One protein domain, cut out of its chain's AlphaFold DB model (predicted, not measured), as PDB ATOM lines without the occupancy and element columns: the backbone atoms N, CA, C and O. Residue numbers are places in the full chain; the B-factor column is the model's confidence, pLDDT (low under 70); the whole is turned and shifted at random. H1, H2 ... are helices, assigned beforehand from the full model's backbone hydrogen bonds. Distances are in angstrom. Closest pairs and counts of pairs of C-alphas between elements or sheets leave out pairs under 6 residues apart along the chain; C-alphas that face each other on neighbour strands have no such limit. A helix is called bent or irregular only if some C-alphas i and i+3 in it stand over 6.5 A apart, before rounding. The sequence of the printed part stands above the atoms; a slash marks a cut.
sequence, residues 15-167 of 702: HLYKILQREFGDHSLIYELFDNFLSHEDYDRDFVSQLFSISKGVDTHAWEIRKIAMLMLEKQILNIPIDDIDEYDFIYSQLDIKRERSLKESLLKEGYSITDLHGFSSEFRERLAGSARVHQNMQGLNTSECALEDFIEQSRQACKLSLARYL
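Overview. This is residues 15 to 167 of the 702 residues of an uncharacterized protein of Candidatus Entotheonella gemina (UniProt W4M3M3). Helix H4 is the core of an all-helix domain, with the pair H1 and H2 toward one end of the longest axis and H5 and H6 toward the other. H1 to H5 run in alternating directions across that axis; the kinked H7 leads back along it from H5 to H4, and H8, opposite in direction to H7, runs from its first residues beside H1 to its last residues on H4. The printed part has 153 residues with nine named helices, H1 to H9 in chain order, and no named strand. It is compact, with a radius of gyration of the C-alphas of 15.4 A, and spans 45 by 30 by 26 A.

Arrangement. The longest helix, H7, residues 117 to 135, has a kink of 47 degrees near residue 129 and is irregular, with C-alphas 130 and 133 8.3 A apart. With residues 117 to 121 it touches H5, residues 85 to 94, about perpendicular at 75 degrees; the closest C-alphas, Ile 85 and His 118, are 6.9 A apart. The hub is H4, residues 63 to 78, which with residues 74 to 78 touches H7 at a steep tilt of 61 degrees, closest at Lys 75 and His 135, C-alphas 5.7 A apart. H8, residues 145 to 156, touches H4 at a steep tilt of 66 degrees, closest at the C-alphas of Ile 68 and Ser 155, 5.1 A. H3, residues 45 to 56, forms a hairpin with H4, the closest C-alphas, Ser 55 and Arg 66, being 4.4 A apart. H2, residues 28 to 39, only just touches H4, with 3 pairs of C-alphas within 8 A, closest at Phe 37 and Met 72, 7.0 A. H1, residues 15 to 24, forms a hairpin with H2, closest at the C-alphas of Phe 24 and Ile 30, 7.4 A, and touches H8, closest at those of Leu 16 and Glu 145, 6.0 A. H6, residues 105 to 110, touches no helix; H9, residues 164 to 167, is near H3 and H4. Every O i to N i+4 pair is within hydrogen-bond range in H2, H3, H4, H5 and H8, against 5 of 6 in H1, 11 of 15 in H7 and 0 of 2 in H6, where 3 of 3 O i to N i+3 pairs are; H9 is too short for such a pair.

Along the chain. H1 begins at C-alpha 15 (-67.178, 14.082, -18.934), and H9 ends at C-alpha 167 (-39.860, 26.113, -27.707). H7 measures 23.7 A from C-alpha 117 (-27.306, 10.445, -29.372) to C-alpha 135, H4 22.9 A, H8 17.1 A and H2 17.0 A.

Size, cuts and confidence. The farthest C-alphas, His 15 and Glu 105, are 46.0 A apart. The printed part has no cut, no link is long, and no printed residue is under pLDDT 70.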
ATOM      1  N   HIS A  15     -67.731  13.687 -20.227       94.88
ATOM      2  CA  HIS A  15     -67.178  14.082 -18.934       94.88
ATOM      3  C   HIS A  15     -65.920  14.946 -19.093       94.88
ATOM      4  O   HIS A  15     -65.810  15.991 -18.453       94.88
ATOM      5  N   LEU A  16     -65.028  14.590 -20.021       96.88
ATOM      6  CA  LEU A  16     -63.811  15.357 -20.311       96.88
ATOM      7  C   LEU A  16     -64.117  16.673 -21.023       96.88
ATOM      8  O   LEU A  16     -63.552  17.710 -20.680       96.88
ATOM      9  N   TYR A  17     -65.060  16.665 -21.966       95.75
ATOM     10  CA  TYR A  17     -65.446  17.877 -22.684       95.75
ATOM     11  C   TYR A  17     -65.964  18.972 -21.750       95.75
ATOM     12  O   TYR A  17     -65.621  20.139 -21.926       95.75
ATOM     13  N   LYS A  18     -66.753  18.619 -20.726       96.25
ATOM     14  CA  LYS A  18     -67.239  19.590 -19.731       96.25
ATOM     15  C   LYS A  18     -66.097  20.266 -18.977       96.25
ATOM     16  O   LYS A  18     -66.198  21.451 -18.667       96.25
ATOM     17  N   ILE A  19     -65.017  19.534 -18.695       97.06
ATOM     18  CA  ILE A  19     -63.815  20.093 -18.068       97.06
ATOM     19  C   ILE A  19     -63.131  21.051 -19.040       97.06
ATOM     20  O   ILE A  19     -62.882  22.193 -18.673       97.06
ATOM     21  N   LEU A  20     -62.898  20.638 -20.287       96.75
ATOM     22  CA  LEU A  20     -62.281  21.505 -21.297       96.75
ATOM     23  C   LEU A  20     -63.085  22.788 -21.524       96.75
ATOM     24  O   LEU A  20     -62.510  23.873 -21.542       96.75
ATOM     25  N   GLN A  21     -64.412  22.686 -21.595       96.06
ATOM     26  CA  GLN A  21     -65.297  23.840 -21.726       96.06
ATOM     27  C   GLN A  21     -65.222  24.775 -20.520       96.06
ATOM     28  O   GLN A  21     -65.244  25.994 -20.681       96.06
ATOM     29  N   ARG A  22     -65.098  24.225 -19.307       96.38
ATOM     30  CA  ARG A  22     -64.916  25.018 -18.088       96.38
ATOM     31  C   ARG A  22     -63.566  25.737 -18.068       96.38
ATOM     32  O   ARG A  22     -63.519  26.898 -17.681       96.38
ATOM     33  N   GLU A  23     -62.488  25.053 -18.445       96.00
ATOM     34  CA  GLU A  23     -61.120  25.577 -18.331       96.00
ATOM     35  C   GLU A  23     -60.720  26.493 -19.498       96.00
ATOM     36  O   GLU A  23     -59.929  27.414 -19.301       96.00
ATOM     37  N   PHE A  24     -61.259  26.264 -20.700       95.00
ATOM     38  CA  PHE A  24     -60.834  26.937 -21.935       95.00
ATOM     39  C   PHE A  24     -61.980  27.581 -22.735       95.00
ATOM     40  O   PHE A  24     -61.729  28.160 -23.790       95.00
ATOM     41  N   GLY A  25     -63.235  27.523 -22.275       93.69
ATOM     42  CA  GLY A  25     -64.361  28.141 -22.986       93.69
ATOM     43  C   GLY A  25     -64.518  27.612 -24.417       93.69
ATOM     44  O   GLY A  25     -64.390  26.418 -24.654       93.69
ATOM     45  N   ASP A  26     -64.772  28.490 -25.389       89.44
ATOM     46  CA  ASP A  26     -65.047  28.111 -26.788       89.44
ATOM     47  C   ASP A  26     -63.788  28.096 -27.690       89.44
ATOM     48  O   ASP A  26     -63.875  28.295 -28.903       89.44
ATOM     49  N   HIS A  27     -62.592  27.877 -27.129       92.00
ATOM     50  CA  HIS A  27     -61.352  27.790 -27.912       92.00
ATOM     51  C   HIS A  27     -61.306  26.515 -28.777       92.00
ATOM     52  O   HIS A  27     -60.813  25.481 -28.336       92.00
ATOM     53  N   SER A  28     -61.776  26.596 -30.028       92.19
ATOM     54  CA  SER A  28     -61.903  25.458 -30.965       92.19
ATOM     55  C   SER A  28     -60.644  24.590 -31.084       92.19
ATOM     56  O   SER A  28     -60.744  23.368 -31.048       92.19
ATOM     57  N   LEU A  29     -59.464  25.214 -31.145       94.38
ATOM     58  CA  LEU A  29     -58.181  24.514 -31.254       94.38
ATOM     59  C   LEU A  29     -57.894  23.597 -30.053       94.38
ATOM     60  O   LEU A  29     -57.290  22.548 -30.225       94.38
ATOM     61  N   ILE A  30     -58.337  23.951 -28.841       96.00
ATOM     62  CA  ILE A  30     -58.166  23.081 -27.665       96.00
ATOM     63  C   ILE A  30     -58.941  21.779 -27.855       96.00
ATOM     64  O   ILE A  30     -58.421  20.706 -27.564       96.00
ATOM     65  N   TYR A  31     -60.166  21.864 -28.364       95.56
ATOM     66  CA  TYR A  31     -60.976  20.680 -28.613       95.56
ATOM     67  C   TYR A  31     -60.365  19.810 -29.705       95.56
ATOM     68  O   TYR A  31     -60.266  18.611 -29.509       95.56
ATOM     69  N   GLU A  32     -59.885  20.400 -30.799       95.00
ATOM     70  CA  GLU A  32     -59.169  19.656 -31.845       95.00
ATOM     71  C   GLU A  32     -57.925  18.946 -31.288       95.00
ATOM     72  O   GLU A  32     -57.737  17.752 -31.513       95.00
ATOM     73  N   LEU A  33     -57.115  19.649 -30.487       96.75
ATOM     74  CA  LEU A  33     -55.914  19.083 -29.874       96.75
ATOM     75  C   LEU A  33     -56.230  17.909 -28.950       96.75
ATOM     76  O   LEU A  33     -55.530  16.905 -28.999       96.75
ATOM     77  N   PHE A  34     -57.258  18.019 -28.106       97.25
ATOM     78  CA  PHE A  34     -57.638  16.926 -27.211       97.25
ATOM     79  C   PHE A  34     -58.331  15.774 -27.937       97.25
ATOM     80  O   PHE A  34     -58.141  14.633 -27.532       97.25
ATOM     81  N   ASP A  35     -59.102  16.034 -28.992       94.81
ATOM     82  CA  ASP A  35     -59.714  14.976 -29.804       94.81
ATOM     83  C   ASP A  35     -58.628  14.104 -30.445       94.81
ATOM     84  O   ASP A  35     -58.663  12.880 -30.326       94.81
ATOM     85  N   ASN A  36     -57.595  14.747 -30.998       95.06
ATOM     86  CA  ASN A  36     -56.445  14.067 -31.584       95.06
ATOM     87  C   ASN A  36     -55.548  13.422 -30.508       95.06
ATOM     88  O   ASN A  36     -55.193  12.253 -30.578       95.06
ATOM     89  N   PHE A  37     -55.230  14.138 -29.427       96.69
ATOM     90  CA  PHE A  37     -54.374  13.607 -28.362       96.69
ATOM     91  C   PHE A  37     -54.969  12.380 -27.660       96.69
ATOM     92  O   PHE A  37     -54.232  11.473 -27.287       96.69
ATOM     93  N   LEU A  38     -56.290  12.348 -27.453       95.50
ATOM     94  CA  LEU A  38     -56.961  11.237 -26.773       95.50
ATOM     95  C   LEU A  38     -57.232  10.041 -27.698       95.50
ATOM     96  O   LEU A  38     -57.518   8.958 -27.185       95.50
ATOM     97  N   SER A  39     -57.156  10.219 -29.022       92.19
ATOM     98  CA  SER A  39     -57.308   9.135 -30.001       92.19
ATOM     99  C   SER A  39     -56.005   8.355 -30.233       92.19
ATOM    100  O   SER A  39     -56.060   7.186 -30.613       92.19
ATOM    101  N   HIS A  40     -54.847   8.961 -29.950       88.25
ATOM    102  CA  HIS A  40     -53.531   8.334 -30.084       88.25
ATOM    103  C   HIS A  40     -53.029   7.739 -28.757       88.25
ATOM    104  O   HIS A  40     -52.603   8.460 -27.853       88.25
ATOM    105  N   GLU A  41     -53.026   6.407 -28.647       86.00
ATOM    106  CA  GLU A  41     -52.366   5.706 -27.531       86.00
ATOM    107  C   GLU A  41     -50.842   5.598 -27.733       86.00
ATOM    108  O   GLU A  41     -50.080   5.710 -26.766       86.00
ATOM    109  N   ASP A  42     -50.409   5.466 -28.990       92.62
ATOM    110  CA  ASP A  42     -49.012   5.349 -29.414       92.62
ATOM    111  C   ASP A  42     -48.440   6.683 -29.933       92.62
ATOM    112  O   ASP A  42     -49.119   7.712 -29.959       92.62
ATOM    113  N   TYR A  43     -47.154   6.676 -30.298       96.62
ATOM    114  CA  TYR A  43     -46.490   7.803 -30.956       96.62
ATOM    115  C   TYR A  43     -47.055   8.041 -32.365       96.62
ATOM    116  O   TYR A  43     -47.116   7.108 -33.166       96.62
ATOM    117  N   ASP A  44     -47.386   9.294 -32.686       97.31
ATOM    118  CA  ASP A  44     -47.771   9.728 -34.032       97.31
ATOM    119  C   ASP A  44     -46.945  10.941 -34.494       97.31
ATOM    120  O   ASP A  44     -46.975  12.020 -33.892       97.31
ATOM    121  N   ARG A  45     -46.180  10.768 -35.579       97.62
ATOM    122  CA  ARG A  45     -45.241  11.785 -36.083       97.62
ATOM    123  C   ARG A  45     -45.935  13.018 -36.659       97.62
ATOM    124  O   ARG A  45     -45.415  14.132 -36.517       97.62
ATOM    125  N   ASP A  46     -47.073  12.840 -37.318       97.50
ATOM    126  CA  ASP A  46     -47.801  13.939 -37.955       97.50
ATOM    127  C   ASP A  46     -48.425  14.830 -36.878       97.50
ATOM    128  O   ASP A  46     -48.260  16.055 -36.901       97.50
ATOM    129  N   PHE A  47     -49.024  14.216 -35.857       97.56
ATOM    130  CA  PHE A  47     -49.526  14.926 -34.692       97.56
ATOM    131  C   PHE A  47     -48.400  15.609 -33.906       97.56
ATOM    132  O   PHE A  47     -48.514  16.777 -33.538       97.56
ATOM    133  N   VAL A  48     -47.255  14.948 -33.716       98.31
ATOM    134  CA  VAL A  48     -46.064  15.574 -33.114       98.31
ATOM    135  C   VAL A  48     -45.592  16.793 -33.908       98.31
ATOM    136  O   VAL A  48     -45.245  17.818 -33.316       98.31
ATOM    137  N   SER A  49     -45.628  16.732 -35.238       97.81
ATOM    138  CA  SER A  49     -45.299  17.870 -36.102       97.81
ATOM    139  C   SER A  49     -46.290  19.028 -35.924       97.81
ATOM    140  O   SER A  49     -45.873  20.186 -35.827       97.81
ATOM    141  N   GLN A  50     -47.589  18.728 -35.794       97.19
ATOM    142  CA  GLN A  50     -48.622  19.713 -35.454       97.19
ATOM    143  C   GLN A  50     -48.344  20.359 -34.086       97.19
ATOM    144  O   GLN A  50     -48.340  21.588 -33.969       97.19
ATOM    145  N   LEU A  51     -48.042  19.554 -33.062       98.19
ATOM    146  CA  LEU A  51     -47.725  20.035 -31.717       98.19
ATOM    147  C   LEU A  51     -46.479  20.926 -31.696       98.19
ATOM    148  O   LEU A  51     -46.477  21.939 -30.994       98.19
ATOM    149  N   PHE A  52     -45.443  20.613 -32.482       98.12
ATOM    150  CA  PHE A  52     -44.286  21.495 -32.651       98.12
ATOM    151  C   PHE A  52     -44.670  22.842 -33.261       98.12
ATOM    152  O   PHE A  52     -44.250  23.873 -32.735       98.12
ATOM    153  N   SER A  53     -45.465  22.847 -34.337       97.00
ATOM    154  CA  SER A  53     -45.923  24.084 -34.987       97.00
ATOM    155  C   SER A  53     -46.661  24.989 -33.998       97.00
ATOM    156  O   SER A  53     -46.324  26.169 -33.842       97.00
ATOM    157  N   ILE A  54     -47.598  24.403 -33.243       97.50
ATOM    158  CA  ILE A  54     -48.382  25.118 -32.237       97.50
ATOM    159  C   ILE A  54     -47.469  25.638 -31.127       97.50
ATOM    160  O   ILE A  54     -47.489  26.827 -30.819       97.50
ATOM    161  N   SER A  55     -46.629  24.773 -30.557       97.38
ATOM    162  CA  SER A  55     -45.766  25.104 -29.418       97.38
ATOM    163  C   SER A  55     -44.738  26.192 -29.743       97.38
ATOM    164  O   SER A  55     -44.486  27.057 -28.902       97.38
ATOM    165  N   LYS A  56     -44.193  26.208 -30.967       95.56
ATOM    166  CA  LYS A  56     -43.286  27.260 -31.468       95.56
ATOM    167  C   LYS A  56     -43.998  28.588 -31.745       95.56
ATOM    168  O   LYS A  56     -43.336  29.608 -31.889       95.56
ATOM    169  N   GLY A  57     -45.331  28.593 -31.799       88.44
ATOM    170  CA  GLY A  57     -46.125  29.804 -31.985       88.44
ATOM    171  C   GLY A  57     -46.104  30.354 -33.411       88.44
ATOM    172  O   GLY A  57     -46.277  31.560 -33.574       88.44
ATOM    173  N   VAL A  58     -45.921  29.499 -34.428       78.56
ATOM    174  CA  VAL A  58     -45.872  29.909 -35.850       78.56
ATOM    175  C   VAL A  58     -47.110  30.733 -36.248       78.56
ATOM    176  O   VAL A  58     -46.973  31.720 -36.965       78.56
ATOM    177  N   ASP A  59     -48.278  30.419 -35.678       74.44
ATOM    178  CA  ASP A  59     -49.551  31.106 -35.945       74.44
ATOM    179  C   ASP A  59     -50.018  32.026 -34.797       74.44
ATOM    180  O   ASP A  59     -51.211  32.274 -34.622       74.44
ATOM    181  N   THR A  60     -49.101  32.553 -33.976       82.75
ATOM    182  CA  THR A  60     -49.407  33.491 -32.866       82.75
ATOM    183  C   THR A  60     -50.376  32.948 -31.804       82.75
ATOM    184  O   THR A  60     -51.075  33.708 -31.130       82.75
ATOM    185  N   HIS A  61     -50.422  31.624 -31.624       90.38
ATOM    186  CA  HIS A  61     -51.287  30.993 -30.628       90.38
ATOM    187  C   HIS A  61     -51.051  31.534 -29.212       90.38
ATOM    188  O   HIS A  61     -49.923  31.843 -28.815       90.38
ATOM    189  N   ALA A  62     -52.129  31.589 -28.427       93.12
ATOM    190  CA  ALA A  62     -52.076  32.027 -27.040       93.12
ATOM    191  C   ALA A  62     -51.100  31.172 -26.214       93.12
ATOM    192  O   ALA A  62     -51.032  29.951 -26.375       93.12
ATOM    193  N   TRP A  63     -50.390  31.814 -25.285       95.19
ATOM    194  CA  TRP A  63     -49.370  31.189 -24.435       95.19
ATOM    195  C   TRP A  63     -49.861  29.912 -23.735       95.19
ATOM    196  O   TRP A  63     -49.177  28.892 -23.737       95.19
ATOM    197  N   GLU A  64     -51.085  29.931 -23.202       95.50
ATOM    198  CA  GLU A  64     -51.691  28.774 -22.531       95.50
ATOM    199  C   GLU A  64     -51.923  27.581 -23.475       95.50
ATOM    200  O   GLU A  64     -51.700  26.437 -23.079       95.50
ATOM    201  N   ILE A  65     -52.291  27.836 -24.739       96.75
ATOM    202  CA  ILE A  65     -52.470  26.788 -25.758       96.75
ATOM    203  C   ILE A  65     -51.114  26.178 -26.138       96.75
ATOM    204  O   ILE A  65     -50.984  24.967 -26.301       96.75
ATOM    205  N   ARG A  66     -50.068  27.003 -26.226       97.81
ATOM    206  CA  ARG A  66     -48.707  26.520 -26.493       97.81
ATOM    207  C   ARG A  66     -48.225  25.602 -25.373       97.81
ATOM    208  O   ARG A  66     -47.718  24.525 -25.652       97.81
ATOM    209  N   LYS A  67     -48.442  25.978 -24.109       98.12
ATOM    210  CA  LYS A  67     -48.045  25.158 -22.955       98.12
ATOM    211  C   LYS A  67     -48.754  23.798 -22.896       98.12
ATOM    212  O   LYS A  67     -48.101  22.800 -22.603       98.12
ATOM    213  N   ILE A  68     -50.062  23.729 -23.175       98.12
ATOM    214  CA  ILE A  68     -50.770  22.432 -23.201       98.12
ATOM    215  C   ILE A  68     -50.265  21.555 -24.358       98.12
ATOM    216  O   ILE A  68     -50.021  20.369 -24.148       98.12
ATOM    217  N   ALA A  69     -50.001  22.141 -25.533       98.38
ATOM    218  CA  ALA A  69     -49.422  21.426 -26.670       98.38
ATOM    219  C   ALA A  69     -48.014  20.884 -26.355       98.38
ATOM    220  O   ALA A  69     -47.706  19.748 -26.707       98.38
ATOM    221  N   MET A  70     -47.189  21.637 -25.620       98.31
ATOM    222  CA  MET A  70     -45.880  21.163 -25.148       98.31
ATOM    223  C   MET A  70     -46.006  19.956 -24.213       98.31
ATOM    224  O   MET A  70     -45.243  19.005 -24.344       98.31
ATOM    225  N   LEU A  71     -46.975  19.959 -23.291       98.31
ATOM    226  CA  LEU A  71     -47.183  18.824 -22.387       98.31
ATOM    227  C   LEU A  71     -47.691  17.579 -23.142       98.31
ATOM    228  O   LEU A  71     -47.266  16.464 -22.847       98.31
ATOM    229  N   MET A  72     -48.553  17.758 -24.151       98.50
ATOM    230  CA  MET A  72     -48.959  16.675 -25.062       98.50
ATOM    231  C   MET A  72     -47.767  16.138 -25.864       98.50
ATOM    232  O   MET A  72     -47.620  14.927 -26.019       98.50
ATOM    233  N   LEU A  73     -46.881  17.029 -26.318       98.50
ATOM    234  CA  LEU A  73     -45.670  16.674 -27.053       98.50
ATOM    235  C   LEU A  73     -44.710  15.850 -26.188       98.50
ATOM    236  O   LEU A  73     -44.185  14.842 -26.653       98.50
ATOM    237  N   GLU A  74     -44.527  16.217 -24.918       98.38
ATOM    238  CA  GLU A  74     -43.756  15.409 -23.964       98.38
ATOM    239  C   GLU A  74     -44.307  13.987 -23.847       98.38
ATOM    240  O   GLU A  74     -43.541  13.026 -23.902       98.38
ATOM    241  N   LYS A  75     -45.634  13.840 -23.730       97.38
ATOM    242  CA  LYS A  75     -46.283  12.526 -23.674       97.38
ATOM    243  C   LYS A  75     -46.049  11.718 -24.953       97.38
ATOM    244  O   LYS A  75     -45.710  10.543 -24.853       97.38
ATOM    245  N   GLN A  76     -46.191  12.332 -26.125       97.69
ATOM    246  CA  GLN A  76     -45.945  11.668 -27.407       97.69
ATOM    247  C   GLN A  76     -44.485  11.209 -27.536       97.69
ATOM    248  O   GLN A  76     -44.225  10.064 -27.889       97.69
ATOM    249  N   ILE A  77     -43.518  12.040 -27.139       97.69
ATOM    250  CA  ILE A  77     -42.095  11.663 -27.123       97.69
ATOM    251  C   ILE A  77     -41.825  10.506 -26.149       97.69
ATOM    252  O   ILE A  77     -41.021   9.619 -26.437       97.69
ATOM    253  N   LEU A  78     -42.507  10.470 -25.001       97.00
ATOM    254  CA  LEU A  78     -42.422   9.352 -24.057       97.00
ATOM    255  C   LEU A  78     -43.004   8.039 -24.619       97.00
ATOM    256  O   LEU A  78     -42.741   6.979 -24.046       97.00
ATOM    257  N   ASN A  79     -43.735   8.063 -25.732       96.25
ATOM    258  CA  ASN A  79     -44.196   6.854 -26.417       96.25
ATOM    259  C   ASN A  79     -43.193   6.332 -27.467       96.25
ATOM    260  O   ASN A  79     -43.337   5.198 -27.913       96.25
ATOM    261  N   ILE A  80     -42.151   7.097 -27.820       97.19
ATOM    262  CA  ILE A  80     -41.098   6.645 -28.745       97.19
ATOM    263  C   ILE A  80     -40.269   5.529 -28.074       97.19
ATOM    264  O   ILE A  80     -39.833   5.707 -26.925       97.19
ATOM    265  N   PRO A  81     -40.037   4.379 -28.738       96.00
ATOM    266  CA  PRO A  81     -39.114   3.355 -28.254       96.00
ATOM    267  C   PRO A  81     -37.694   3.911 -28.100       96.00
ATOM    268  O   PRO A  81     -37.219   4.632 -28.968       96.00
ATOM    269  N   ILE A  82     -36.984   3.551 -27.025       95.00
ATOM    270  CA  ILE A  82     -35.652   4.123 -26.746       95.00
ATOM    271  C   ILE A  82     -34.619   3.845 -27.855       95.00
ATOM    272  O   ILE A  82     -33.726   4.654 -28.078       95.00
ATOM    273  N   ASP A  83     -34.790   2.732 -28.570       95.19
ATOM    274  CA  ASP A  83     -33.912   2.303 -29.659       95.19
ATOM    275  C   ASP A  83     -34.279   2.937 -31.017       95.19
ATOM    276  O   ASP A  83     -33.567   2.731 -32.002       95.19
ATOM    277  N   ASP A  84     -35.371   3.709 -31.095       96.81
ATOM    278  CA  ASP A  84     -35.787   4.418 -32.312       96.81
ATOM    279  C   ASP A  84     -35.047   5.755 -32.445       96.81
ATOM    280  O   ASP A  84     -35.566   6.857 -32.238       96.81
ATOM    281  N   ILE A  85     -33.758   5.628 -32.741       94.44
ATOM    282  CA  ILE A  85     -32.831   6.751 -32.817       94.44
ATOM    283  C   ILE A  85     -33.190   7.712 -33.957       94.44
ATOM    284  O   ILE A  85     -32.961   8.911 -33.812       94.44
ATOM    285  N   ASP A  86     -33.785   7.227 -35.049       95.19
ATOM    286  CA  ASP A  86     -34.194   8.069 -36.179       95.19
ATOM    287  C   ASP A  86     -35.333   9.022 -35.784       95.19
ATOM    288  O   ASP A  86     -35.327  10.197 -36.174       95.19
ATOM    289  N   GLU A  87     -36.285   8.569 -34.961       97.31
ATOM    290  CA  GLU A  87     -37.323   9.459 -34.442       97.31
ATOM    291  C   GLU A  87     -36.783  10.443 -33.402       97.31
ATOM    292  O   GLU A  87     -37.096  11.635 -33.474       97.31
ATOM    293  N   TYR A  88     -35.898  10.018 -32.494       97.00
ATOM    294  CA  TYR A  88     -35.219  10.965 -31.600       97.00
ATOM    295  C   TYR A  88     -34.398  12.007 -32.373       97.00
ATOM    296  O   TYR A  88     -34.413  13.186 -32.014       97.00
ATOM    297  N   ASP A  89     -33.752  11.615 -33.470       95.25
ATOM    298  CA  ASP A  89     -33.011  12.526 -34.340       95.25
ATOM    299  C   ASP A  89     -33.899  13.636 -34.915       95.25
ATOM    300  O   ASP A  89     -33.533  14.821 -34.919       95.25
ATOM    301  N   PHE A  90     -35.103  13.260 -35.346       96.75
ATOM    302  CA  PHE A  90     -36.126  14.192 -35.794       96.75
ATOM    303  C   PHE A  90     -36.568  15.135 -34.670       96.75
ATOM    304  O   PHE A  90     -36.575  16.353 -34.875       96.75
ATOM    305  N   ILE A  91     -36.860  14.611 -33.474       98.06
ATOM    306  CA  ILE A  91     -37.233  15.423 -32.305       98.06
ATOM    307  C   ILE A  91     -36.137  16.446 -31.974       98.06
ATOM    308  O   ILE A  91     -36.426  17.630 -31.794       98.06
ATOM    309  N   TYR A  92     -34.870  16.035 -31.941       97.81
ATOM    310  CA  TYR A  92     -33.751  16.919 -31.596       97.81
ATOM    311  C   TYR A  92     -33.466  17.977 -32.653       97.81
ATOM    312  O   TYR A  92     -33.066  19.095 -32.316       97.81
ATOM    313  N   SER A  93     -33.720  17.649 -33.918       95.94
ATOM    314  CA  SER A  93     -33.686  18.617 -35.011       95.94
ATOM    315  C   SER A  93     -34.812  19.645 -34.867       95.94
ATOM    316  O   SER A  93     -34.579  20.840 -35.033       95.94
ATOM    317  N   GLN A  94     -36.022  19.215 -34.487       97.31
ATOM    318  CA  GLN A  94     -37.147  20.122 -34.251       97.31
ATOM    319  C   GLN A  94     -36.941  21.039 -33.042       97.31
ATOM    320  O   GLN A  94     -37.368  22.193 -33.091       97.31
ATOM    321  N   LEU A  95     -36.280  20.562 -31.990       97.31
ATOM    322  CA  LEU A  95     -35.942  21.356 -30.803       97.31
ATOM    323  C   LEU A  95     -34.728  22.279 -31.007       97.31
ATOM    324  O   LEU A  95     -34.385  23.022 -30.095       97.31
ATOM    325  N   ASP A  96     -34.062  22.222 -32.168       96.38
ATOM    326  CA  ASP A  96     -32.777  22.891 -32.416       96.38
ATOM    327  C   ASP A  96     -31.752  22.605 -31.299       96.38
ATOM    328  O   ASP A  96     -31.067  23.493 -30.801       96.38
ATOM    329  N   ILE A  97     -31.619  21.350 -30.867       96.31
ATOM    330  CA  ILE A  97     -30.562  20.945 -29.916       96.31
ATOM    331  C   ILE A  97     -29.460  20.115 -30.577       96.31
ATOM    332  O   ILE A  97     -28.503  19.693 -29.927       96.31
ATOM    333  N   LYS A  98     -29.559  19.939 -31.897       93.62
ATOM    334  CA  LYS A  98     -28.616  19.211 -32.741       93.62
ATOM    335  C   LYS A  98     -28.097  20.108 -33.869       93.62
ATOM    336  O   LYS A  98     -28.835  20.923 -34.410       93.62
ATOM    337  N   ARG A  99     -26.827  19.947 -34.250       85.75
ATOM    338  CA  ARG A  99     -26.232  20.513 -35.474       85.75
ATOM    339  C   ARG A  99     -25.705  19.378 -36.338       85.75
ATOM    340  O   ARG A  99     -24.881  18.596 -35.873       85.75
ATOM    341  N   GLU A 100     -26.163  19.300 -37.587       82.69
ATOM    342  CA  GLU A 100     -25.809  18.241 -38.543       82.69
ATOM    343  C   GLU A 100     -26.001  16.822 -37.976       82.69
ATOM    344  O   GLU A 100     -27.089  16.258 -38.069       82.69
ATOM    345  N   ARG A 101     -24.954  16.236 -37.380       79.75
ATOM    346  CA  ARG A 101     -24.936  14.880 -36.812       79.75
ATOM    347  C   ARG A 101     -24.645  14.824 -35.307       79.75
ATOM    348  O   ARG A 101     -24.650  13.729 -34.761       79.75
ATOM    349  N   SER A 102     -24.418  15.953 -34.634       90.25
ATOM    350  CA  SER A 102     -24.040  15.989 -33.212       90.25
ATOM    351  C   SER A 102     -24.948  16.892 -32.383       90.25
ATOM    352  O   SER A 102     -25.340  17.972 -32.832       90.25
ATOM    353  N   LEU A 103     -25.239  16.478 -31.152       95.75
ATOM    354  CA  LEU A 103     -25.934  17.303 -30.166       95.75
ATOM    355  C   LEU A 103     -25.052  18.474 -29.702       95.75
ATOM    356  O   LEU A 103     -23.822  18.385 -29.712       95.75
ATOM    357  N   LYS A 104     -25.674  19.601 -29.333       96.00
ATOM    358  CA  LYS A 104     -24.962  20.805 -28.874       96.00
ATOM    359  C   LYS A 104     -24.267  20.529 -27.531       96.00
ATOM    360  O   LYS A 104     -24.896  20.065 -26.588       96.00
ATOM    361  N   GLU A 105     -22.990  20.894 -27.405       95.38
ATOM    362  CA  GLU A 105     -22.227  20.752 -26.148       95.38
ATOM    363  C   GLU A 105     -22.828  21.573 -24.991       95.38
ATOM    364  O   GLU A 105     -22.717  21.194 -23.827       95.38
ATOM    365  N   SER A 106     -23.547  22.657 -25.308       95.62
ATOM    366  CA  SER A 106     -24.266  23.485 -24.332       95.62
ATOM    367  C   SER A 106     -25.279  22.697 -23.492       95.62
ATOM    368  O   SER A 106     -25.571  23.114 -22.373       95.62
ATOM    369  N   LEU A 107     -25.759  21.540 -23.970       97.12
ATOM    370  CA  LEU A 107     -26.644  20.646 -23.217       97.12
ATOM    371  C   LEU A 107     -25.994  20.140 -21.918       97.12
ATOM    372  O   LEU A 107     -26.693  19.890 -20.941       97.12
ATOM    373  N   LEU A 108     -24.664  20.058 -21.834       97.38
ATOM    374  CA  LEU A 108     -23.992  19.673 -20.587       97.38
ATOM    375  C   LEU A 108     -24.246  20.687 -19.458       97.38
ATOM    376  O   LEU A 108     -24.404  20.302 -18.300       97.38
ATOM    377  N   LYS A 109     -24.383  21.981 -19.790       96.94
ATOM    378  CA  LYS A 109     -24.752  23.023 -18.812       96.94
ATOM    379  C   LYS A 109     -26.182  22.873 -18.304       96.94
ATOM    380  O   LYS A 109     -26.522  23.386 -17.245       96.94
ATOM    381  N   GLU A 110     -27.023  22.168 -19.053       97.81
ATOM    382  CA  GLU A 110     -28.409  21.893 -18.688       97.81
ATOM    383  C   GLU A 110     -28.563  20.708 -17.733       97.81
ATOM    384  O   GLU A 110     -29.699  20.388 -17.376       97.81
ATOM    385  N   GLY A 111     -27.452  20.064 -17.355       97.75
ATOM    386  CA  GLY A 111     -27.400  18.957 -16.405       97.75
ATOM    387  C   GLY A 111     -27.312  17.568 -17.036       97.75
ATOM    388  O   GLY A 111     -27.218  16.588 -16.298       97.75
ATOM    389  N   TYR A 112     -27.317  17.455 -18.366       98.25
ATOM    390  CA  TYR A 112     -27.032  16.189 -19.047       98.25
ATOM    391  C   TYR A 112     -25.570  15.780 -18.841       98.25
ATOM    392  O   TYR A 112     -24.693  16.637 -18.722       98.25
ATOM    393  N   SER A 113     -25.298  14.478 -18.773       97.56
ATOM    394  CA  SER A 113     -23.935  13.962 -18.585       97.56
ATOM    395  C   SER A 113     -23.258  13.544 -19.891       97.56
ATOM    396  O   SER A 113     -22.035  13.405 -19.938       97.56
ATOM    397  N   ILE A 114     -24.040  13.379 -20.961       96.00
ATOM    398  CA  ILE A 114     -23.585  12.854 -22.246       96.00
ATOM    399  C   ILE A 114     -24.272  13.574 -23.415       96.00
ATOM    400  O   ILE A 114     -25.399  14.045 -23.297       96.00
ATOM    401  N   THR A 115     -23.581  13.667 -24.551       94.62
ATOM    402  CA  THR A 115     -24.085  14.261 -25.808       94.62
ATOM    403  C   THR A 115     -24.009  13.298 -26.998       94.62
ATOM    404  O   THR A 115     -24.275  13.683 -28.137       94.62
ATOM    405  N   ASP A 116     -23.657  12.034 -26.750       92.50
ATOM    406  CA  ASP A 116     -23.912  10.942 -27.690       92.50
ATOM    407  C   ASP A 116     -25.425  10.745 -27.823       92.50
ATOM    408  O   ASP A 116     -26.149  10.820 -26.835       92.50
ATOM    409  N   LEU A 117     -25.889  10.490 -29.044       90.06
ATOM    410  CA  LEU A 117     -27.306  10.445 -29.372       90.06
ATOM    411  C   LEU A 117     -28.065   9.401 -28.539       90.06
ATOM    412  O   LEU A 117     -29.090   9.736 -27.956       90.06
ATOM    413  N   HIS A 118     -27.544   8.176 -28.421       89.81
ATOM    414  CA  HIS A 118     -28.247   7.090 -27.733       89.81
ATOM    415  C   HIS A 118     -28.288   7.308 -26.214       89.81
ATOM    416  O   HIS A 118     -29.350   7.235 -25.593       89.81
ATOM    417  N   GLY A 119     -27.140   7.597 -25.592       94.31
ATOM    418  CA  GLY A 119     -27.064   7.898 -24.165       94.31
ATOM    419  C   GLY A 119     -27.883   9.134 -23.795       94.31
ATOM    420  O   GLY A 119     -28.619   9.113 -22.807       94.31
ATOM    421  N   PHE A 120     -27.836  10.175 -24.630       96.75
ATOM    422  CA  PHE A 120     -28.641  11.376 -24.437       96.75
ATOM    423  C   PHE A 120     -30.137  11.078 -24.530       96.75
ATOM    424  O   PHE A 120     -30.893  11.611 -23.724       96.75
ATOM    425  N   SER A 121     -30.588  10.208 -25.440       96.75
ATOM    426  CA  SER A 121     -32.006   9.831 -25.523       96.75
ATOM    427  C   SER A 121     -32.541   9.205 -24.244       96.75
ATOM    428  O   SER A 121     -33.667   9.519 -23.847       96.75
ATOM    429  N   SER A 122     -31.726   8.414 -23.543       96.75
ATOM    430  CA  SER A 122     -32.097   7.876 -22.231       96.75
ATOM    431  C   SER A 122     -32.263   8.992 -21.202       96.75
ATOM    432  O   SER A 122     -33.315   9.098 -20.572       96.75
ATOM    433  N   GLU A 123     -31.267   9.871 -21.072       97.88
ATOM    434  CA  GLU A 123     -31.312  10.987 -20.119       97.88
ATOM    435  C   GLU A 123     -32.443  11.979 -20.434       97.88
ATOM    436  O   GLU A 123     -33.159  12.429 -19.543       97.88
ATOM    437  N   PHE A 124     -32.653  12.299 -21.709       97.94
ATOM    438  CA  PHE A 124     -33.736  13.161 -22.175       97.94
ATOM    439  C   PHE A 124     -35.098  12.582 -21.795       97.94
ATOM    440  O   PHE A 124     -35.926  13.276 -21.202       97.94
ATOM    441  N   ARG A 125     -35.314  11.287 -22.058       97.06
ATOM    442  CA  ARG A 125     -36.540  10.581 -21.673       97.06
ATOM    443  C   ARG A 125     -36.740  10.587 -20.156       97.06
ATOM    444  O   ARG A 125     -37.853  10.834 -19.699       97.06
ATOM    445  N   GLU A 126     -35.688  10.355 -19.375       96.88
ATOM    446  CA  GLU A 126     -35.741  10.409 -17.908       96.88
ATOM    447  C   GLU A 126     -36.080  11.809 -17.380       96.88
ATOM    448  O   GLU A 126     -36.870  11.946 -16.437       96.88
ATOM    449  N   ARG A 127     -35.555  12.862 -18.017       97.56
ATOM    450  CA  ARG A 127     -35.909  14.247 -17.690       97.56
ATOM    451  C   ARG A 127     -37.402  14.488 -17.902       97.56
ATOM    452  O   ARG A 127     -38.071  14.924 -16.964       97.56
ATOM    453  N   LEU A 128     -37.941  14.125 -19.073       96.75
ATOM    454  CA  LEU A 128     -39.376  14.241 -19.390       96.75
ATOM    455  C   LEU A 128     -40.250  13.396 -18.448       96.75
ATOM    456  O   LEU A 128     -41.289  13.844 -17.956       96.75
ATOM    457  N   ALA A 129     -39.795  12.183 -18.120       93.12
ATOM    458  CA  ALA A 129     -40.441  11.299 -17.155       93.12
ATOM    459  C   ALA A 129     -40.430  11.864 -15.723       93.12
ATOM    460  O   ALA A 129     -41.094  11.327 -14.834       93.12
ATOM    461  N   GLY A 130     -39.760  12.994 -15.489       90.94
ATOM    462  CA  GLY A 130     -39.852  13.759 -14.258       90.94
ATOM    463  C   GLY A 130     -41.281  14.152 -13.864       90.94
ATOM    464  O   GLY A 130     -41.516  14.341 -12.671       90.94
ATOM    465  N   SER A 131     -42.204  14.213 -14.829       91.44
ATOM    466  CA  SER A 131     -43.646  14.437 -14.640       91.44
ATOM    467  C   SER A 131     -44.482  13.187 -14.966       91.44
ATOM    468  O   SER A 131     -45.663  13.289 -15.295       91.44
ATOM    469  N   ALA A 132     -43.898  11.983 -14.862       90.62
ATOM    470  CA  ALA A 132     -44.542  10.719 -15.241       90.62
ATOM    471  C   ALA A 132     -45.919  10.510 -14.597       90.62
ATOM    472  O   ALA A 132     -46.808   9.985 -15.258       90.62
ATOM    473  N   ARG A 133     -46.134  10.975 -13.356       92.88
ATOM    474  CA  ARG A 133     -47.443  10.888 -12.681       92.88
ATOM    475  C   ARG A 133     -48.582  11.537 -13.478       92.88
ATOM    476  O   ARG A 133     -49.716  11.096 -13.374       92.88
ATOM    477  N   VAL A 134     -48.287  12.587 -14.245       95.62
ATOM    478  CA  VAL A 134     -49.264  13.296 -15.079       95.62
ATOM    479  C   VAL A 134     -49.407  12.573 -16.418       95.62
ATOM    480  O   VAL A 134     -50.509  12.218 -16.823       95.62
ATOM    481  N   HIS A 135     -48.278  12.258 -17.056       95.06
ATOM    482  CA  HIS A 135     -48.229  11.604 -18.368       95.06
ATOM    483  C   HIS A 135     -48.830  10.192 -18.389       95.06
ATOM    484  O   HIS A 135     -49.450   9.790 -19.371       95.06
ATOM    485  N   GLN A 136     -48.648   9.409 -17.326       93.50
ATOM    486  CA  GLN A 136     -49.135   8.024 -17.239       93.50
ATOM    487  C   GLN A 136     -50.641   7.932 -16.965       93.50
ATOM    488  O   GLN A 136     -51.252   6.911 -17.273       93.50
ATOM    489  N   ASN A 137     -51.242   8.993 -16.421       94.69
ATOM    490  CA  ASN A 137     -52.670   9.031 -16.108       94.69
ATOM    491  C   ASN A 137     -53.538   9.445 -17.311       94.69
ATOM    492  O   ASN A 137     -54.756   9.274 -17.266       94.69
ATOM    493  N   MET A 138     -52.926   9.942 -18.391       95.62
ATOM    494  CA  MET A 138     -53.594  10.159 -19.676       95.62
ATOM    495  C   MET A 138     -53.642   8.835 -20.450       95.62
ATOM    496  O   MET A 138     -52.623   8.376 -20.968       95.62
ATOM    497  N   GLN A 139     -54.823   8.215 -20.489       93.94
ATOM    498  CA  GLN A 139     -55.076   6.862 -21.006       93.94
ATOM    499  C   GLN A 139     -56.041   6.898 -22.201       93.94
ATOM    500  O   GLN A 139     -57.057   6.200 -22.219       93.94
ATOM    501  N   GLY A 140     -55.774   7.792 -23.158       93.50
ATOM    502  CA  GLY A 140     -56.642   8.013 -24.316       93.50
ATOM    503  C   GLY A 140     -58.084   8.319 -23.900       93.50
ATOM    504  O   GLY A 140     -58.326   9.042 -22.927       93.50
ATOM    505  N   LEU A 141     -59.053   7.702 -24.574       93.31
ATOM    506  CA  LEU A 141     -60.484   7.856 -24.278       93.31
ATOM    507  C   LEU A 141     -60.897   7.379 -22.868       93.31
ATOM    508  O   LEU A 141     -61.955   7.777 -22.382       93.31
ATOM    509  N   ASN A 142     -60.064   6.582 -22.186       94.25
ATOM    510  CA  ASN A 142     -60.303   6.124 -20.810       94.25
ATOM    511  C   ASN A 142     -59.771   7.094 -19.739       94.25
ATOM    512  O   ASN A 142     -59.842   6.802 -18.545       94.25
ATOM    513  N   THR A 143     -59.238   8.250 -20.140       96.56
ATOM    514  CA  THR A 143     -58.750   9.274 -19.211       96.56
ATOM    515  C   THR A 143     -59.854   9.704 -18.235       96.56
ATOM    516  O   THR A 143     -60.989  10.002 -18.621       96.56
ATOM    517  N   SER A 144     -59.514   9.747 -16.944       96.31
ATOM    518  CA  SER A 144     -60.431  10.196 -15.892       96.31
ATOM    519  C   SER A 144     -60.501  11.723 -15.802       96.31
ATOM    520  O   SER A 144     -59.580  12.431 -16.212       96.31
ATOM    521  N   GLU A 145     -61.571  12.247 -15.197       96.69
ATOM    522  CA  GLU A 145     -61.712  13.686 -14.927       96.69
ATOM    523  C   GLU A 145     -60.527  14.246 -14.124       96.69
ATOM    524  O   GLU A 145     -59.962  15.280 -14.475       96.69
ATOM    525  N   CYS A 146     -60.106  13.529 -13.076       95.31
ATOM    526  CA  CYS A 146     -58.998  13.934 -12.214       95.31
ATOM    527  C   CYS A 146     -57.660  13.956 -12.973       95.31
ATOM    528  O   CYS A 146     -56.878  14.889 -12.811       95.31
ATOM    529  N   ALA A 147     -57.420  12.967 -13.842       96.75
ATOM    530  CA  ALA A 147     -56.221  12.917 -14.674       96.75
ATOM    531  C   ALA A 147     -56.146  14.107 -15.641       96.75
ATOM    532  O   ALA A 147     -55.099  14.743 -15.748       96.75
ATOM    533  N   LEU A 148     -57.266  14.453 -16.287       97.81
ATOM    534  CA  LEU A 148     -57.331  15.623 -17.161       97.81
ATOM    535  C   LEU A 148     -57.125  16.930 -16.378       97.81
ATOM    536  O   LEU A 148     -56.376  17.795 -16.825       97.81
ATOM    537  N   GLU A 149     -57.740  17.080 -15.201       97.62
ATOM    538  CA  GLU A 149     -57.516  18.256 -14.351       97.62
ATOM    539  C   GLU A 149     -56.046  18.388 -13.906       97.62
ATOM    540  O   GLU A 149     -55.520  19.503 -13.861       97.62
ATOM    541  N   ASP A 150     -55.373  17.280 -13.585       97.56
ATOM    542  CA  ASP A 150     -53.943  17.266 -13.253       97.56
ATOM    543  C   ASP A 150     -53.078  17.662 -14.449       97.56
ATOM    544  O   ASP A 150     -52.125  18.424 -14.290       97.56
ATOM    545  N   PHE A 151     -53.427  17.179 -15.642       98.12
ATOM    546  CA  PHE A 151     -52.735  17.504 -16.886       98.12
ATOM    547  C   PHE A 151     -52.849  18.996 -17.227       98.12
ATOM    548  O   PHE A 151     -51.846  19.647 -17.517       98.12
ATOM    549  N   ILE A 152     -54.050  19.568 -17.107       98.06
ATOM    550  CA  ILE A 152     -54.289  21.005 -17.315       98.06
ATOM    551  C   ILE A 152     -53.561  21.847 -16.257       98.06
ATOM    552  O   ILE A 152     -52.985  22.887 -16.570       98.06
ATOM    553  N   GLU A 153     -53.553  21.418 -14.993       97.19
ATOM    554  CA  GLU A 153     -52.851  22.169 -13.948       97.19
ATOM    555  C   GLU A 153     -51.328  22.114 -14.129       97.19
ATOM    556  O   GLU A 153     -50.640  23.118 -13.942       97.19
ATOM    557  N   GLN A 154     -50.798  20.972 -14.565       97.75
ATOM    558  CA  GLN A 154     -49.388  20.825 -14.915       97.75
ATOM    559  C   GLN A 154     -48.999  21.757 -16.071       97.75
ATOM    560  O   GLN A 154     -47.955  22.404 -16.002       97.75
ATOM    561  N   SER A 155     -49.841  21.891 -17.104       97.81
ATOM    562  CA  SER A 155     -49.542  22.771 -18.242       97.81
ATOM    563  C   SER A 155     -49.507  24.251 -17.871       97.81
ATOM    564  O   SER A 155     -48.917  25.059 -18.584       97.81
ATOM    565  N   ARG A 156     -50.101  24.651 -16.743       97.06
ATOM    566  CA  ARG A 156     -50.018  26.038 -16.266       97.06
ATOM    567  C   ARG A 156     -48.635  26.381 -15.714       97.06
ATOM    568  O   ARG A 156     -48.226  27.539 -15.814       97.06
ATOM    569  N   GLN A 157     -47.901  25.387 -15.213       97.50
ATOM    570  CA  GLN A 157     -46.602  25.528 -14.555       97.50
ATOM    571  C   GLN A 157     -45.465  25.403 -15.573       97.50
ATOM    572  O   GLN A 157     -44.848  24.350 -15.712       97.50
ATOM    573  N   ALA A 158     -45.173  26.488 -16.296       97.81
ATOM    574  CA  ALA A 158     -44.216  26.473 -17.406       97.81
ATOM    575  C   ALA A 158     -42.830  25.914 -17.023       97.81
ATOM    576  O   ALA A 158     -42.202  25.231 -17.829       97.81
ATOM    577  N   CYS A 159     -42.355  26.150 -15.793       98.12
ATOM    578  CA  CYS A 159     -41.075  25.613 -15.313       98.12
ATOM    579  C   CYS A 159     -41.045  24.082 -15.192       98.12
ATOM    580  O   CYS A 159     -39.976  23.482 -15.214       98.12
ATOM    581  N   LYS A 160     -42.213  23.436 -15.128       97.19
ATOM    582  CA  LYS A 160     -42.356  21.980 -15.076       97.19
ATOM    583  C   LYS A 160     -42.602  21.339 -16.453       97.19
ATOM    584  O   LYS A 160     -42.830  20.132 -16.516       97.19
ATOM    585  N   LEU A 161     -42.561  22.131 -17.530       97.94
ATOM    586  CA  LEU A 161     -42.635  21.681 -18.924       97.94
ATOM    587  C   LEU A 161     -41.223  21.644 -19.500       97.94
ATOM    588  O   LEU A 161     -40.716  22.659 -19.972       97.94
ATOM    589  N   SER A 162     -40.568  20.490 -19.432       96.81
ATOM    590  CA  SER A 162     -39.159  20.304 -19.795       96.81
ATOM    591  C   SER A 162     -38.822  20.798 -21.206       96.81
ATOM    592  O   SER A 162     -37.727  21.313 -21.418       96.81
ATOM    593  N   LEU A 163     -39.751  20.692 -22.163       98.25
ATOM    594  CA  LEU A 163     -39.526  21.161 -23.539       98.25
ATOM    595  C   LEU A 163     -39.634  22.680 -23.708       98.25
ATOM    596  O   LEU A 163     -39.188  23.219 -24.721       98.25
ATOM    597  N   ALA A 164     -40.218  23.387 -22.741       98.12
ATOM    598  CA  ALA A 164     -40.565  24.792 -22.902       98.12
ATOM    599  C   ALA A 164     -39.339  25.696 -23.106       98.12
ATOM    600  O   ALA A 164     -39.432  26.674 -23.843       98.12
ATOM    601  N   ARG A 165     -38.173  25.337 -22.553       97.50
ATOM    602  CA  ARG A 165     -36.910  26.063 -22.790       97.50
ATOM    603  C   ARG A 165     -36.404  26.028 -24.233       97.50
ATOM    604  O   ARG A 165     -35.618  26.882 -24.616       97.50
ATOM    605  N   TYR A 166     -36.831  25.044 -25.021       98.12
ATOM    606  CA  TYR A 166     -36.434  24.908 -26.427       98.12
ATOM    607  C   TYR A 166     -37.485  25.484 -27.384       98.12
ATOM    608  O   TYR A 166     -37.216  25.665 -28.567       98.12
ATOM    609  N   LEU A 167     -38.702  25.735 -26.889       97.88
ATOM    610  CA  LEU A 167     -39.860  26.113 -27.707       97.88
ATOM    611  C   LEU A 167     -40.361  27.535 -27.430       97.88
ATOM    612  O   LEU A 167     -41.083  28.096 -28.257       97.88
TER     613      LEU A 167